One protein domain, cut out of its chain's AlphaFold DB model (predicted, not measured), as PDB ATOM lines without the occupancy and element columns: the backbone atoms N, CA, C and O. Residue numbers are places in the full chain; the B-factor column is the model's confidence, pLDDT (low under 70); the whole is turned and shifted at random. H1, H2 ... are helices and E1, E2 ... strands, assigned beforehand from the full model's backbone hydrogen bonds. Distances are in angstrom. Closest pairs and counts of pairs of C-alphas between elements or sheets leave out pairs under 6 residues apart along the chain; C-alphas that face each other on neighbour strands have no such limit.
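Overview. This is residues 31 to 120 of the 122 residues of an uncharacterized protein of Blautia sp. BCRC 81119 (UniProt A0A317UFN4). Helix H3 lies near the middle of the domain next to a small three-stranded sheet, E1 to E3, and H4 sits by the sheet's edge strand E1, apart from H3. H1 packs on H3, H2 lies farther out beyond them, and H5 runs away from the sheet after its edge strand E3. The 90 printed residues hold five named helices and three named strands, in the order H1 H2 H3 E1 E2 H4 E3 H5; the sheet, ordered E1 E2 E3, is mixed and the class is mostly helix. The whole is compact, with a radius of gyration of the C-alphas of 13.8 A and spans of 39 by 30 by 22 A.

Along the chain. H1, residues 36 to 41, begins at C-alpha 36 (-19.246, 89.344, 109.955). H2 is residues 48 to 54 and H3 residues 61 to 69, 12.0 A long. E1, residues 72 to 74, and E2, residues 79 to 81, form a hairpin. H4, residues 86 to 96, is 15.2 A long. E3 is residues 105 to 107. H5, residues 109 to 120, is 16.6 A long and ends at C-alpha 120 (-12.185, 68.550, 92.334).

Arrangement. H1 and H3 touch at a steep tilt of 55 degrees, closest at the C-alphas of Leu 37 and Leu 62, 6.1 A. H2 and H3 are near each other, with 5 pairs of C-alphas within 10 A. E1 and E2 are antiparallel, with N 73 and O 80 at 2.8 A. E2 and E3 are parallel, with N 106 and O 79 at 2.8 A; E2, H4 and E3 make a strand-helix-strand unit, two parallel neighbour strands with a helix between, whose crossover is right-handed. H1, H3 and H4 only graze the sheet; H2 and H5 are not on it. H3 and H5 are close but not clearly touching, the C-alphas of Glu 67 and Arg 112 being 7.7 A apart. Every O i to N i+4 pair is within hydrogen-bond range in H1, H3, H4 and H5, and 2 of 3 in H2.

Size, cuts and confidence. The C-alphas of Arg 98 and Ala 120, the two farthest apart, are 41.8 A apart. The printed part has no cut and no long link. Its mean pLDDT is 95.7, and no printed residue is under 70.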
ATOM      1  N   LEU A  31     -18.012  99.329 108.626       94.44
ATOM      2  CA  LEU A  31     -18.287  98.750 109.938       94.44
ATOM      3  C   LEU A  31     -19.399  97.721 109.819       94.44
ATOM      4  O   LEU A  31     -20.335  97.915 109.034       94.44
ATOM      5  N   ILE A  32     -19.303  96.663 110.611       91.81
ATOM      6  CA  ILE A  32     -20.372  95.679 110.703       91.81
ATOM      7  C   ILE A  32     -21.383  96.082 111.781       91.81
ATOM      8  O   ILE A  32     -21.054  96.798 112.723       91.81
ATOM      9  N   GLN A  33     -22.631  95.644 111.620       85.62
ATOM     10  CA  GLN A  33     -23.705  95.879 112.599       85.62
ATOM     11  C   GLN A  33     -24.239  94.567 113.182       85.62
ATOM     12  O   GLN A  33     -24.440  94.471 114.387       85.62
ATOM     13  N   ASP A  34     -24.387  93.538 112.341       87.00
ATOM     14  CA  ASP A  34     -25.027  92.263 112.698       87.00
ATOM     15  C   ASP A  34     -24.046  91.069 112.719       87.00
ATOM     16  O   ASP A  34     -24.453  89.910 112.605       87.00
ATOM     17  N   GLY A  35     -22.741  91.342 112.834       91.94
ATOM     18  CA  GLY A  35     -21.665  90.343 112.776       91.94
ATOM     19  C   GLY A  35     -21.136  90.073 111.357       91.94
ATOM     20  O   GLY A  35     -21.787  90.395 110.353       91.94
ATOM     21  N   HIS A  36     -19.925  89.502 111.251       94.81
ATOM     22  CA  HIS A  36     -19.246  89.344 109.955       94.81
ATOM     23  C   HIS A  36     -20.015  88.420 109.021       94.81
ATOM     24  O   HIS A  36     -20.158  88.739 107.848       94.81
ATOM     25  N   LEU A  37     -20.557  87.309 109.531       95.12
ATOM     26  CA  LEU A  37     -21.258  86.323 108.707       95.12
ATOM     27  C   LEU A  37     -22.459  86.946 107.980       95.12
ATOM     28  O   LEU A  37     -22.531  86.894 106.753       95.12
ATOM     29  N   LYS A  38     -23.352  87.608 108.727       95.25
ATOM     30  CA  LYS A  38     -24.527  88.291 108.167       95.25
ATOM     31  C   LYS A  38     -24.133  89.427 107.232       95.25
ATOM     32  O   LYS A  38     -24.753  89.611 106.186       95.25
ATOM     33  N   THR A  39     -23.075  90.160 107.582       95.94
ATOM     34  CA  THR A  39     -22.554  91.235 106.733       95.94
ATOM     35  C   THR A  39     -22.029  90.694 105.405       95.94
ATOM     36  O   THR A  39     -22.345  91.254 104.367       95.94
ATOM     37  N   LEU A  40     -21.270  89.596 105.400       97.19
ATOM     38  CA  LEU A  40     -20.788  88.990 104.158       97.19
ATOM     39  C   LEU A  40     -21.933  88.406 103.323       97.19
ATOM     40  O   LEU A  40     -21.924  88.540 102.100       97.19
ATOM     41  N   MET A  41     -22.925  87.784 103.965       97.50
ATOM     42  CA  MET A  41     -24.105  87.253 103.277       97.50
ATOM     43  C   MET A  41     -24.883  88.350 102.547       97.50
ATOM     44  O   MET A  41     -25.268  88.150 101.399       97.50
ATOM     45  N   SER A  42     -25.053  89.530 103.157       96.00
ATOM     46  CA  SER A  42     -25.797  90.644 102.546       96.00
ATOM     47  C   SER A  42     -25.103  91.284 101.337       96.00
ATOM     48  O   SER A  42     -25.731  92.050 100.606       96.00
ATOM     49  N   LEU A  43     -23.823  90.972 101.098       96.31
ATOM     50  CA  LEU A  43     -23.086  91.415  99.910       96.31
ATOM     51  C   LEU A  43     -23.328  90.528  98.687       96.31
ATOM     52  O   LEU A  43     -22.996  90.931  97.571       96.31
ATOM     53  N   LEU A  44     -23.851  89.317  98.880       97.00
ATOM     54  CA  LEU A  44     -24.124  88.392  97.790       97.00
ATOM     55  C   LEU A  44     -25.523  88.646  97.207       97.00
ATOM     56  O   LEU A  44     -26.437  89.028  97.936       97.00
ATOM     57  N   PRO A  45     -25.741  88.406  95.902       97.00
ATOM     58  CA  PRO A  45     -27.033  88.621  95.246       97.00
ATOM     59  C   PRO A  45     -28.020  87.465  95.507       97.00
ATOM     60  O   PRO A  45     -28.732  87.038  94.602       97.00
ATOM     61  N   TYR A  46     -28.029  86.935  96.730       97.50
ATOM     62  CA  TYR A  46     -28.814  85.776  97.152       97.50
ATOM     63  C   TYR A  46     -29.416  86.032  98.532       97.50
ATOM     64  O   TYR A  46     -28.867  86.780  99.342       97.50
ATOM     65  N   THR A  47     -30.536  85.383  98.827       97.44
ATOM     66  CA  THR A  47     -31.096  85.368 100.181       97.44
ATOM     67  C   THR A  47     -30.222  84.536 101.121       97.44
ATOM     68  O   THR A  47     -29.530  83.613 100.695       97.44
ATOM     69  N   GLU A  48     -30.299  84.800 102.428       96.19
ATOM     70  CA  GLU A  48     -29.570  84.022 103.442       96.19
ATOM     71  C   GLU A  48     -29.842  82.508 103.316       96.19
ATOM     72  O   GLU A  48     -28.913  81.703 103.333       96.19
ATOM     73  N   ASN A  49     -31.098  82.115 103.076       97.19
ATOM     74  CA  ASN A  49     -31.487  80.712 102.892       97.19
ATOM     75  C   ASN A  49     -30.882  80.061 101.639       97.19
ATOM     76  O   ASN A  49     -30.634  78.856 101.637       97.19
ATOM     77  N   GLU A  50     -30.693  80.816 100.557       98.19
ATOM     78  CA  GLU A  50     -30.020  80.311  99.356       98.19
ATOM     79  C   GLU A  50     -28.526  80.147  99.614       98.19
ATOM     80  O   GLU A  50     -27.963  79.108  99.280       98.19
ATOM     81  N   ILE A  51     -27.905  81.120 100.284       98.19
ATOM     82  CA  ILE A  51     -26.483  81.072 100.633       98.19
ATOM     83  C   ILE A  51     -26.181  79.853 101.506       98.19
ATOM     84  O   ILE A  51     -25.245  79.115 101.207       98.19
ATOM     85  N   TRP A  52     -27.000  79.586 102.528       97.50
ATOM     86  CA  TRP A  52     -26.834  78.406 103.381       97.50
ATOM     87  C   TRP A  52     -26.856  77.084 102.606       97.50
ATOM     88  O   TRP A  52     -26.150  76.160 102.982       97.50
ATOM     89  N   LYS A  53     -27.603  76.999 101.498       97.56
ATOM     90  CA  LYS A  53     -27.630  75.809 100.625       97.56
ATOM     91  C   LYS A  53     -26.437  75.724  99.670       97.56
ATOM     92  O   LYS A  53     -26.196  74.670  99.092       97.56
ATOM     93  N   MET A  54     -25.735  76.834  99.441       96.94
ATOM     94  CA  MET A  54     -24.556  76.898  98.571       96.94
ATOM     95  C   MET A  54     -23.251  76.605  99.319       96.94
ATOM     96  O   MET A  54     -22.253  76.257  98.682       96.94
ATOM     97  N   ILE A  55     -23.237  76.793 100.641       96.81
ATOM     98  CA  ILE A  55     -22.098  76.468 101.498       96.81
ATOM     99  C   ILE A  55     -22.034  74.940 101.642       96.81
ATOM    100  O   ILE A  55     -23.015  74.345 102.077       96.81
ATOM    101  N   PRO A  56     -20.915  74.287 101.286       95.25
ATOM    102  CA  PRO A  56     -20.768  72.850 101.490       95.25
ATOM    103  C   PRO A  56     -20.725  72.491 102.978       95.25
ATOM    104  O   PRO A  56     -20.078  73.193 103.755       95.25
ATOM    105  N   ASP A  57     -21.348  71.369 103.348       92.69
ATOM    106  CA  ASP A  57     -21.466  70.907 104.743       92.69
ATOM    107  C   ASP A  57     -20.109  70.669 105.433       92.69
ATOM    108  O   ASP A  57     -20.002  70.747 106.655       92.69
ATOM    109  N   ASP A  58     -19.064  70.384 104.653       92.75
ATOM    110  CA  ASP A  58     -17.695  70.151 105.119       92.75
ATOM    111  C   ASP A  58     -16.815  71.420 105.113       92.75
ATOM    112  O   ASP A  58     -15.606  71.337 105.343       92.75
ATOM    113  N   ASP A  59     -17.388  72.600 104.837       95.38
ATOM    114  CA  ASP A  59     -16.675  73.880 104.810       95.38
ATOM    115  C   ASP A  59     -16.981  74.777 106.013       95.38
ATOM    116  O   ASP A  59     -18.056  74.757 106.608       95.38
ATOM    117  N   SER A  60     -16.055  75.690 106.296       95.88
ATOM    118  CA  SER A  60     -16.348  76.833 107.156       95.88
ATOM    119  C   SER A  60     -17.171  77.857 106.378       95.88
ATOM    120  O   SER A  60     -16.681  78.449 105.412       95.88
ATOM    121  N   ALA A  61     -18.397  78.125 106.838       97.06
ATOM    122  CA  ALA A  61     -19.269  79.157 106.276       97.06
ATOM    123  C   ALA A  61     -18.565  80.522 106.171       97.06
ATOM    124  O   ALA A  61     -18.661  81.196 105.145       97.06
ATOM    125  N   LEU A  62     -17.798  80.904 107.199       96.25
ATOM    126  CA  LEU A  62     -17.073  82.172 107.217       96.25
ATOM    127  C   LEU A  62     -15.982  82.217 106.140       96.25
ATOM    128  O   LEU A  62     -15.903  83.182 105.387       96.25
ATOM    129  N   PHE A  63     -15.161  81.168 106.028       97.44
ATOM    130  CA  PHE A  63     -14.063  81.134 105.053       97.44
ATOM    131  C   PHE A  63     -14.583  81.032 103.621       97.44
ATOM    132  O   PHE A  63     -14.030  81.654 102.714       97.44
ATOM    133  N   TRP A  64     -15.672  80.290 103.424       98.00
ATOM    134  CA  TRP A  64     -16.372  80.236 102.149       98.00
ATOM    135  C   TRP A  64     -16.884  81.625 101.745       98.00
ATOM    136  O   TRP A  64     -16.660  82.059 100.617       98.00
ATOM    137  N   LEU A  65     -17.501  82.369 102.669       98.19
ATOM    138  CA  LEU A  65     -17.999  83.720 102.399       98.19
ATOM    139  C   LEU A  65     -16.877  84.735 102.156       98.19
ATOM    140  O   LEU A  65     -17.007  85.564 101.255       98.19
ATOM    141  N   VAL A  66     -15.769  84.664 102.898       98.12
ATOM    142  CA  VAL A  66     -14.571  85.486 102.647       98.12
ATOM    143  C   VAL A  66     -14.062  85.265 101.224       98.12
ATOM    144  O   VAL A  66     -13.804  86.220 100.497       98.12
ATOM    145  N   GLU A  67     -14.002  84.011 100.778       97.88
ATOM    146  CA  GLU A  67     -13.623  83.682  99.408       97.88
ATOM    147  C   GLU A  67     -14.622  84.222  98.369       97.88
ATOM    148  O   GLU A  67     -14.205  84.812  97.371       97.88
ATOM    149  N   LYS A  68     -15.933  84.049  98.582       97.62
ATOM    150  CA  LYS A  68     -16.960  84.496  97.620       97.62
ATOM    151  C   LYS A  68     -17.074  86.008  97.502       97.62
ATOM    152  O   LYS A  68     -17.335  86.511  96.415       97.62
ATOM    153  N   THR A  69     -16.894  86.719  98.606       97.94
ATOM    154  CA  THR A  69     -16.996  88.184  98.646       97.94
ATOM    155  C   THR A  69     -15.664  88.870  98.362       97.94
ATOM    156  O   THR A  69     -15.648  90.060  98.052       97.94
ATOM    157  N   SER A  70     -14.547  88.143  98.484       97.88
ATOM    158  CA  SER A  70     -13.185  88.691  98.433       97.88
ATOM    159  C   SER A  70     -12.947  89.833  99.431       97.88
ATOM    160  O   SER A  70     -12.051  90.649  99.228       97.88
ATOM    161  N   CYS A  71     -13.746  89.919 100.497       98.25
ATOM    162  CA  CYS A  71     -13.573  90.911 101.554       98.25
ATOM    163  C   CYS A  71     -12.512  90.457 102.560       98.25
ATOM    164  O   CYS A  71     -12.314  89.264 102.782       98.25
ATOM    165  N   VAL A  72     -11.869  91.423 103.209       98.50
ATOM    166  CA  VAL A  72     -11.064  91.182 104.411       98.50
ATOM    167  C   VAL A  72     -11.935  91.493 105.619       98.50
ATOM    168  O   VAL A  72     -12.522  92.569 105.676       98.50
ATOM    169  N   LEU A  73     -12.026  90.570 106.567       97.88
ATOM    170  CA  LEU A  73     -12.651  90.786 107.867       97.88
ATOM    171  C   LEU A  73     -11.638  91.419 108.805       97.88
ATOM    172  O   LEU A  73     -10.496  90.964 108.857       97.88
ATOM    173  N   THR A  74     -12.057  92.435 109.543       96.88
ATOM    174  CA  THR A  74     -11.233  93.076 110.562       96.88
ATOM    175  C   THR A  74     -11.919  92.955 111.909       96.88
ATOM    176  O   THR A  74     -13.138  93.114 112.013       96.88
ATOM    177  N   ASP A  75     -11.120  92.700 112.932       90.38
ATOM    178  CA  ASP A  75     -11.487  92.861 114.325       90.38
ATOM    179  C   ASP A  75     -10.247  93.335 115.123       90.38
ATOM    180  O   ASP A  75      -9.181  93.603 114.556       90.38
ATOM    181  N   VAL A  76     -10.381  93.528 116.439       85.12
ATOM    182  CA  VAL A  76      -9.281  94.021 117.299       85.12
ATOM    183  C   VAL A  76      -8.243  92.955 117.671       85.12
ATOM    184  O   VAL A  76      -7.159  93.299 118.129       85.12
ATOM    185  N   ASN A  77      -8.565  91.679 117.483       88.81
ATOM    186  CA  ASN A  77      -7.742  90.509 117.781       88.81
ATOM    187  C   ASN A  77      -7.160  89.875 116.510       88.81
ATOM    188  O   ASN A  77      -6.016  89.441 116.516       88.81
ATOM    189  N   SER A  78      -7.910  89.843 115.410       92.38
ATOM    190  CA  SER A  78      -7.523  89.195 114.162       92.38
ATOM    191  C   SER A  78      -8.025  89.940 112.926       92.38
ATOM    192  O   SER A  78      -9.041  90.633 112.943       92.38
ATOM    193  N   THR A  79      -7.300  89.777 111.823       97.06
ATOM    194  CA  THR A  79      -7.743  90.187 110.492       97.06
ATOM    195  C   THR A  79      -7.673  88.972 109.572       97.06
ATOM    196  O   THR A  79      -6.642  88.311 109.489       97.06
ATOM    197  N   ILE A  80      -8.755  88.647 108.864       97.81
ATOM    198  CA  ILE A  80      -8.867  87.409 108.075       97.81
ATOM    199  C   ILE A  80      -9.243  87.747 106.636       97.81
ATOM    200  O   ILE A  80     -10.182  88.500 106.392       97.81
ATOM    201  N   GLY A  81      -8.559  87.163 105.655       98.25
ATOM    202  CA  GLY A  81      -8.895  87.380 104.251       98.25
ATOM    203  C   GLY A  81      -8.222  86.403 103.297       98.25
ATOM    204  O   GLY A  81      -7.407  85.573 103.688       98.25
ATOM    205  N   MET A  82      -8.568  86.519 102.020       98.31
ATOM    206  CA  MET A  82      -7.737  86.016 100.920       98.31
ATOM    207  C   MET A  82      -6.608  87.005 100.654       98.31
ATOM    208  O   MET A  82      -6.758  88.170 101.006       98.31
ATOM    209  N   LYS A  83      -5.556  86.599  99.932       97.88
ATOM    210  CA  LYS A  83      -4.483  87.495  99.476       97.88
ATOM    211  C   LYS A  83      -5.048  88.855  99.044       97.88
ATOM    212  O   LYS A  83      -5.794  88.935  98.067       97.88
ATOM    213  N   MET A  84      -4.668  89.900  99.775       98.19
ATOM    214  CA  MET A  84      -5.240  91.233  99.603       98.19
ATOM    215  C   MET A  84      -4.998  91.795  98.200       98.19
ATOM    216  O   MET A  84      -3.935  91.609  97.598       98.19
ATOM    217  N   THR A  85      -5.965  92.570  97.710       98.19
ATOM    218  CA  THR A  85      -5.720  93.509  96.612       98.19
ATOM    219  C   THR A  85      -4.823  94.662  97.091       98.19
ATOM    220  O   THR A  85      -4.783  94.959  98.287       98.19
ATOM    221  N   PRO A  86      -4.142  95.398  96.190       98.38
ATOM    222  CA  PRO A  86      -3.383  96.589  96.585       98.38
ATOM    223  C   PRO A  86      -4.231  97.649  97.307       98.38
ATOM    224  O   PRO A  86      -3.737  98.354  98.184       98.38
ATOM    225  N   ALA A  87      -5.515  97.758  96.952       97.94
ATOM    226  CA  ALA A  87      -6.435  98.687  97.600       97.94
ATOM    227  C   ALA A  87      -6.788  98.236  99.024       97.94
ATOM    228  O   ALA A  87      -6.779  99.053  99.942       97.94
ATOM    229  N   GLN A  88      -7.022  96.935  99.220       98.44
ATOM    230  CA  GLN A  88      -7.226  96.354 100.546       98.44
ATOM    231  C   GLN A  88      -5.994  96.513 101.430       98.44
ATOM    232  O   GLN A  88      -6.131  96.975 102.557       98.44
ATOM    233  N   GLN A  89      -4.806  96.215 100.896       98.38
ATOM    234  CA  GLN A  89      -3.537  96.347 101.612       98.38
ATOM    235  C   GLN A  89      -3.344  97.773 102.138       98.38
ATOM    236  O   GLN A  89      -3.060  97.966 103.316       98.38
ATOM    237  N   LYS A  90      -3.591  98.784 101.295       97.88
ATOM    238  CA  LYS A  90      -3.490 100.194 101.690       97.88
ATOM    239  C   LYS A  90      -4.430 100.545 102.848       97.88
ATOM    240  O   LYS A  90      -4.042 101.269 103.762       97.88
ATOM    241  N   THR A  91      -5.674 100.076 102.796       98.06
ATOM    242  CA  THR A  91      -6.665 100.325 103.854       98.06
ATOM    243  C   THR A  91      -6.312  99.577 105.133       98.06
ATOM    244  O   THR A  91      -6.389 100.157 106.214       98.06
ATOM    245  N   TYR A  92      -5.879  98.324 105.013       98.00
ATOM    246  CA  TYR A  92      -5.424  97.506 106.129       98.00
ATOM    247  C   TYR A  92      -4.256  98.173 106.854       98.00
ATOM    248  O   TYR A  92      -4.374  98.447 108.041       98.00
ATOM    249  N   GLU A  93      -3.189  98.539 106.138       97.75
ATOM    250  CA  GLU A  93      -2.018  99.216 106.708       97.75
ATOM    251  C   GLU A  93      -2.386 100.541 107.379       97.75
ATOM    252  O   GLU A  93      -1.875 100.862 108.452       97.75
ATOM    253  N   ALA A  94      -3.295 101.314 106.777       96.88
ATOM    254  CA  ALA A  94      -3.753 102.569 107.361       96.88
ATOM    255  C   ALA A  94      -4.431 102.358 108.723       96.88
ATOM    256  O   ALA A  94      -4.227 103.176 109.617       96.88
ATOM    257  N   LEU A  95      -5.207 101.283 108.889       96.88
ATOM    258  CA  LEU A  95      -5.927 100.970 110.125       96.88
ATOM    259  C   LEU A  95      -5.042 100.252 111.161       96.88
ATOM    260  O   LEU A  95      -5.057 100.620 112.337       96.88
ATOM    261  N   SER A  96      -4.262  99.252 110.740       96.94
ATOM    262  CA  SER A  96      -3.448  98.414 111.630       96.94
ATOM    263  C   SER A  96      -2.246  99.166 112.201       96.94
ATOM    264  O   SER A  96      -1.999  99.088 113.401       96.94
ATOM    265  N   SER A  97      -1.575 100.016 111.409       95.81
ATOM    266  CA  SER A  97      -0.464 100.868 111.895       95.81
ATOM    267  C   SER A  97      -0.863 101.843 113.009       95.81
ATOM    268  O   SER A  97      -0.008 102.380 113.712       95.81
ATOM    269  N   ARG A  98      -2.169 102.071 113.171       94.75
ATOM    270  CA  ARG A  98      -2.786 102.939 114.179       94.75
ATOM    271  C   ARG A  98      -3.418 102.163 115.337       94.75
ATOM    272  O   ARG A  98      -4.007 102.769 116.228       94.75
ATOM    273  N   GLY A  99      -3.333 100.831 115.319       94.00
ATOM    274  CA  GLY A  99      -3.940  99.958 116.323       94.00
ATOM    275  C   GLY A  99      -5.470 100.015 116.352       94.00
ATOM    276  O   GLY A  99      -6.066  99.785 117.405       94.00
ATOM    277  N   ILE A 100      -6.108 100.377 115.229       95.50
ATOM    278  CA  ILE A 100      -7.575 100.398 115.101       95.50
ATOM    279  C   ILE A 100      -8.109  98.974 114.889       95.50
ATOM    280  O   ILE A 100      -9.148  98.619 115.438       95.50
ATOM    281  N   ILE A 101      -7.383  98.173 114.108       96.69
ATOM    282  CA  ILE A 101      -7.636  96.749 113.847       96.69
ATOM    283  C   ILE A 101      -6.370  95.954 114.177       96.69
ATOM    284  O   ILE A 101      -5.287  96.541 114.263       96.69
ATOM    285  N   SER A 102      -6.494  94.636 114.313       96.06
ATOM    286  CA  SER A 102      -5.348  93.747 114.507       96.06
ATOM    287  C   SER A 102      -4.402  93.747 113.301       96.06
ATOM    288  O   SER A 102      -4.839  93.677 112.146       96.06
ATOM    289  N   ASP A 103      -3.098  93.785 113.569       96.62
ATOM    290  CA  ASP A 103      -2.036  93.561 112.588       96.62
ATOM    291  C   ASP A 103      -1.739  92.062 112.365       96.62
ATOM    292  O   ASP A 103      -0.959  91.706 111.481       96.62
ATOM    293  N   GLU A 104      -2.430  91.161 113.066       96.81
ATOM    294  CA  GLU A 104      -2.357  89.723 112.818       96.81
ATOM    295  C   GLU A 104      -3.241  89.333 111.630       96.81
ATOM    296  O   GLU A 104      -4.462  89.185 111.742       96.81
ATOM    297  N   TYR A 105      -2.613  89.165 110.463       97.62
ATOM    298  CA  TYR A 105      -3.308  88.784 109.240       97.62
ATOM    299  C   TYR A 105      -3.278  87.274 108.968       97.62
ATOM    300  O   TYR A 105      -2.219  86.686 108.732       97.62
ATOM    301  N   TYR A 106      -4.455  86.654 108.917       97.06
ATOM    302  CA  TYR A 106      -4.638  85.257 108.543       97.06
ATOM    303  C   TYR A 106      -5.047  85.126 107.069       97.06
ATOM    304  O   TYR A 106      -6.209  85.331 106.700       97.06
ATOM    305  N   ASP A 107      -4.076  84.765 106.225       97.56
ATOM    306  CA  ASP A 107      -4.273  84.534 104.790       97.56
ATOM    307  C   ASP A 107      -4.839  83.128 104.517       97.56
ATOM    308  O   ASP A 107      -4.168  82.103 104.682       97.56
ATOM    309  N   LEU A 108      -6.080  83.085 104.034       97.81
ATOM    310  CA  LEU A 108      -6.803  81.862 103.704       97.81
ATOM    311  C   LEU A 108      -6.427  81.257 102.347       97.81
ATOM    312  O   LEU A 108      -6.836  80.132 102.065       97.81
ATOM    313  N   THR A 109      -5.651  81.938 101.500       97.44
ATOM    314  CA  THR A 109      -5.456  81.577 100.081       97.44
ATOM    315  C   THR A 109      -5.050  80.119  99.893       97.44
ATOM    316  O   THR A 109      -5.753  79.356  99.229       97.44
ATOM    317  N   LYS A 110      -3.973  79.686 100.559       96.50
ATOM    318  CA  LYS A 110      -3.483  78.301 100.460       96.50
ATOM    319  C   LYS A 110      -4.466  77.285 101.038       96.50
ATOM    320  O   LYS A 110      -4.525  76.147 100.578       96.50
ATOM    321  N   GLN A 111      -5.212  77.665 102.075       95.81
ATOM    322  CA  GLN A 111      -6.218  76.796 102.679       95.81
ATOM    323  C   GLN A 111      -7.400  76.604 101.720       95.81
ATOM    324  O   GLN A 111      -7.806  75.465 101.490       95.81
ATOM    325  N   ARG A 112      -7.884  77.680 101.085       96.50
ATOM    326  CA  ARG A 112      -8.960  77.621 100.084       96.50
ATOM    327  C   ARG A 112      -8.561  76.842  98.837       96.50
ATOM    328  O   ARG A 112      -9.358  76.053  98.332       96.50
ATOM    329  N   GLU A 113      -7.330  77.014  98.357       95.19
ATOM    330  CA  GLU A 113      -6.783  76.238  97.234       95.19
ATOM    331  C   GLU A 113      -6.818  74.730  97.517       95.19
ATOM    332  O   GLU A 113      -7.272  73.958  96.673       95.19
ATOM    333  N   LYS A 114      -6.419  74.308  98.726       94.31
ATOM    334  CA  LYS A 114      -6.485  72.898  99.144       94.31
ATOM    335  C   LYS A 114      -7.915  72.367  99.183       94.31
ATOM    336  O   LYS A 114      -8.153  71.266  98.695       94.31
ATOM    337  N   VAL A 115      -8.861  73.139  99.723       93.69
ATOM    338  CA  VAL A 115     -10.283  72.752  99.766       93.69
ATOM    339  C   VAL A 115     -10.842  72.560  98.354       93.69
ATOM    340  O   VAL A 115     -11.492  71.554  98.079       93.69
ATOM    341  N   LYS A 116     -10.545  73.479  97.425       91.94
ATOM    342  CA  LYS A 116     -10.951  73.339  96.016       91.94
ATOM    343  C   LYS A 116     -10.337  72.108  95.358       91.94
ATOM    344  O   LYS A 116     -11.048  71.379  94.675       91.94
ATOM    345  N   ALA A 117      -9.042  71.875  95.565       91.88
ATOM    346  CA  ALA A 117      -8.347  70.725  94.995       91.88
ATOM    347  C   ALA A 117      -8.903  69.396  95.529       91.88
ATOM    348  O   ALA A 117      -9.108  68.471  94.753       91.88
ATOM    349  N   ALA A 118      -9.190  69.307  96.830       90.12
ATOM    350  CA  ALA A 118      -9.798  68.119  97.425       90.12
ATOM    351  C   ALA A 118     -11.170  67.814  96.803       90.12
ATOM    352  O   ALA A 118     -11.434  66.672  96.446       90.12
ATOM    353  N   ARG A 119     -12.001  68.842  96.593       87.12
ATOM    354  CA  ARG A 119     -13.335  68.694  95.988       87.12
ATOM    355  C   ARG A 119     -13.316  68.385  94.497       87.12
ATOM    356  O   ARG A 119     -14.206  67.704  94.022       87.12
ATOM    357  N   ALA A 120     -12.328  68.880  93.753       85.44
ATOM    358  CA  ALA A 120     -12.185  68.550  92.334       85.44
ATOM    359  C   ALA A 120     -11.795  67.078  92.098       85.44
ATOM    360  O   ALA A 120     -11.961  66.576  90.992       85.44
TER     361      ALA A 120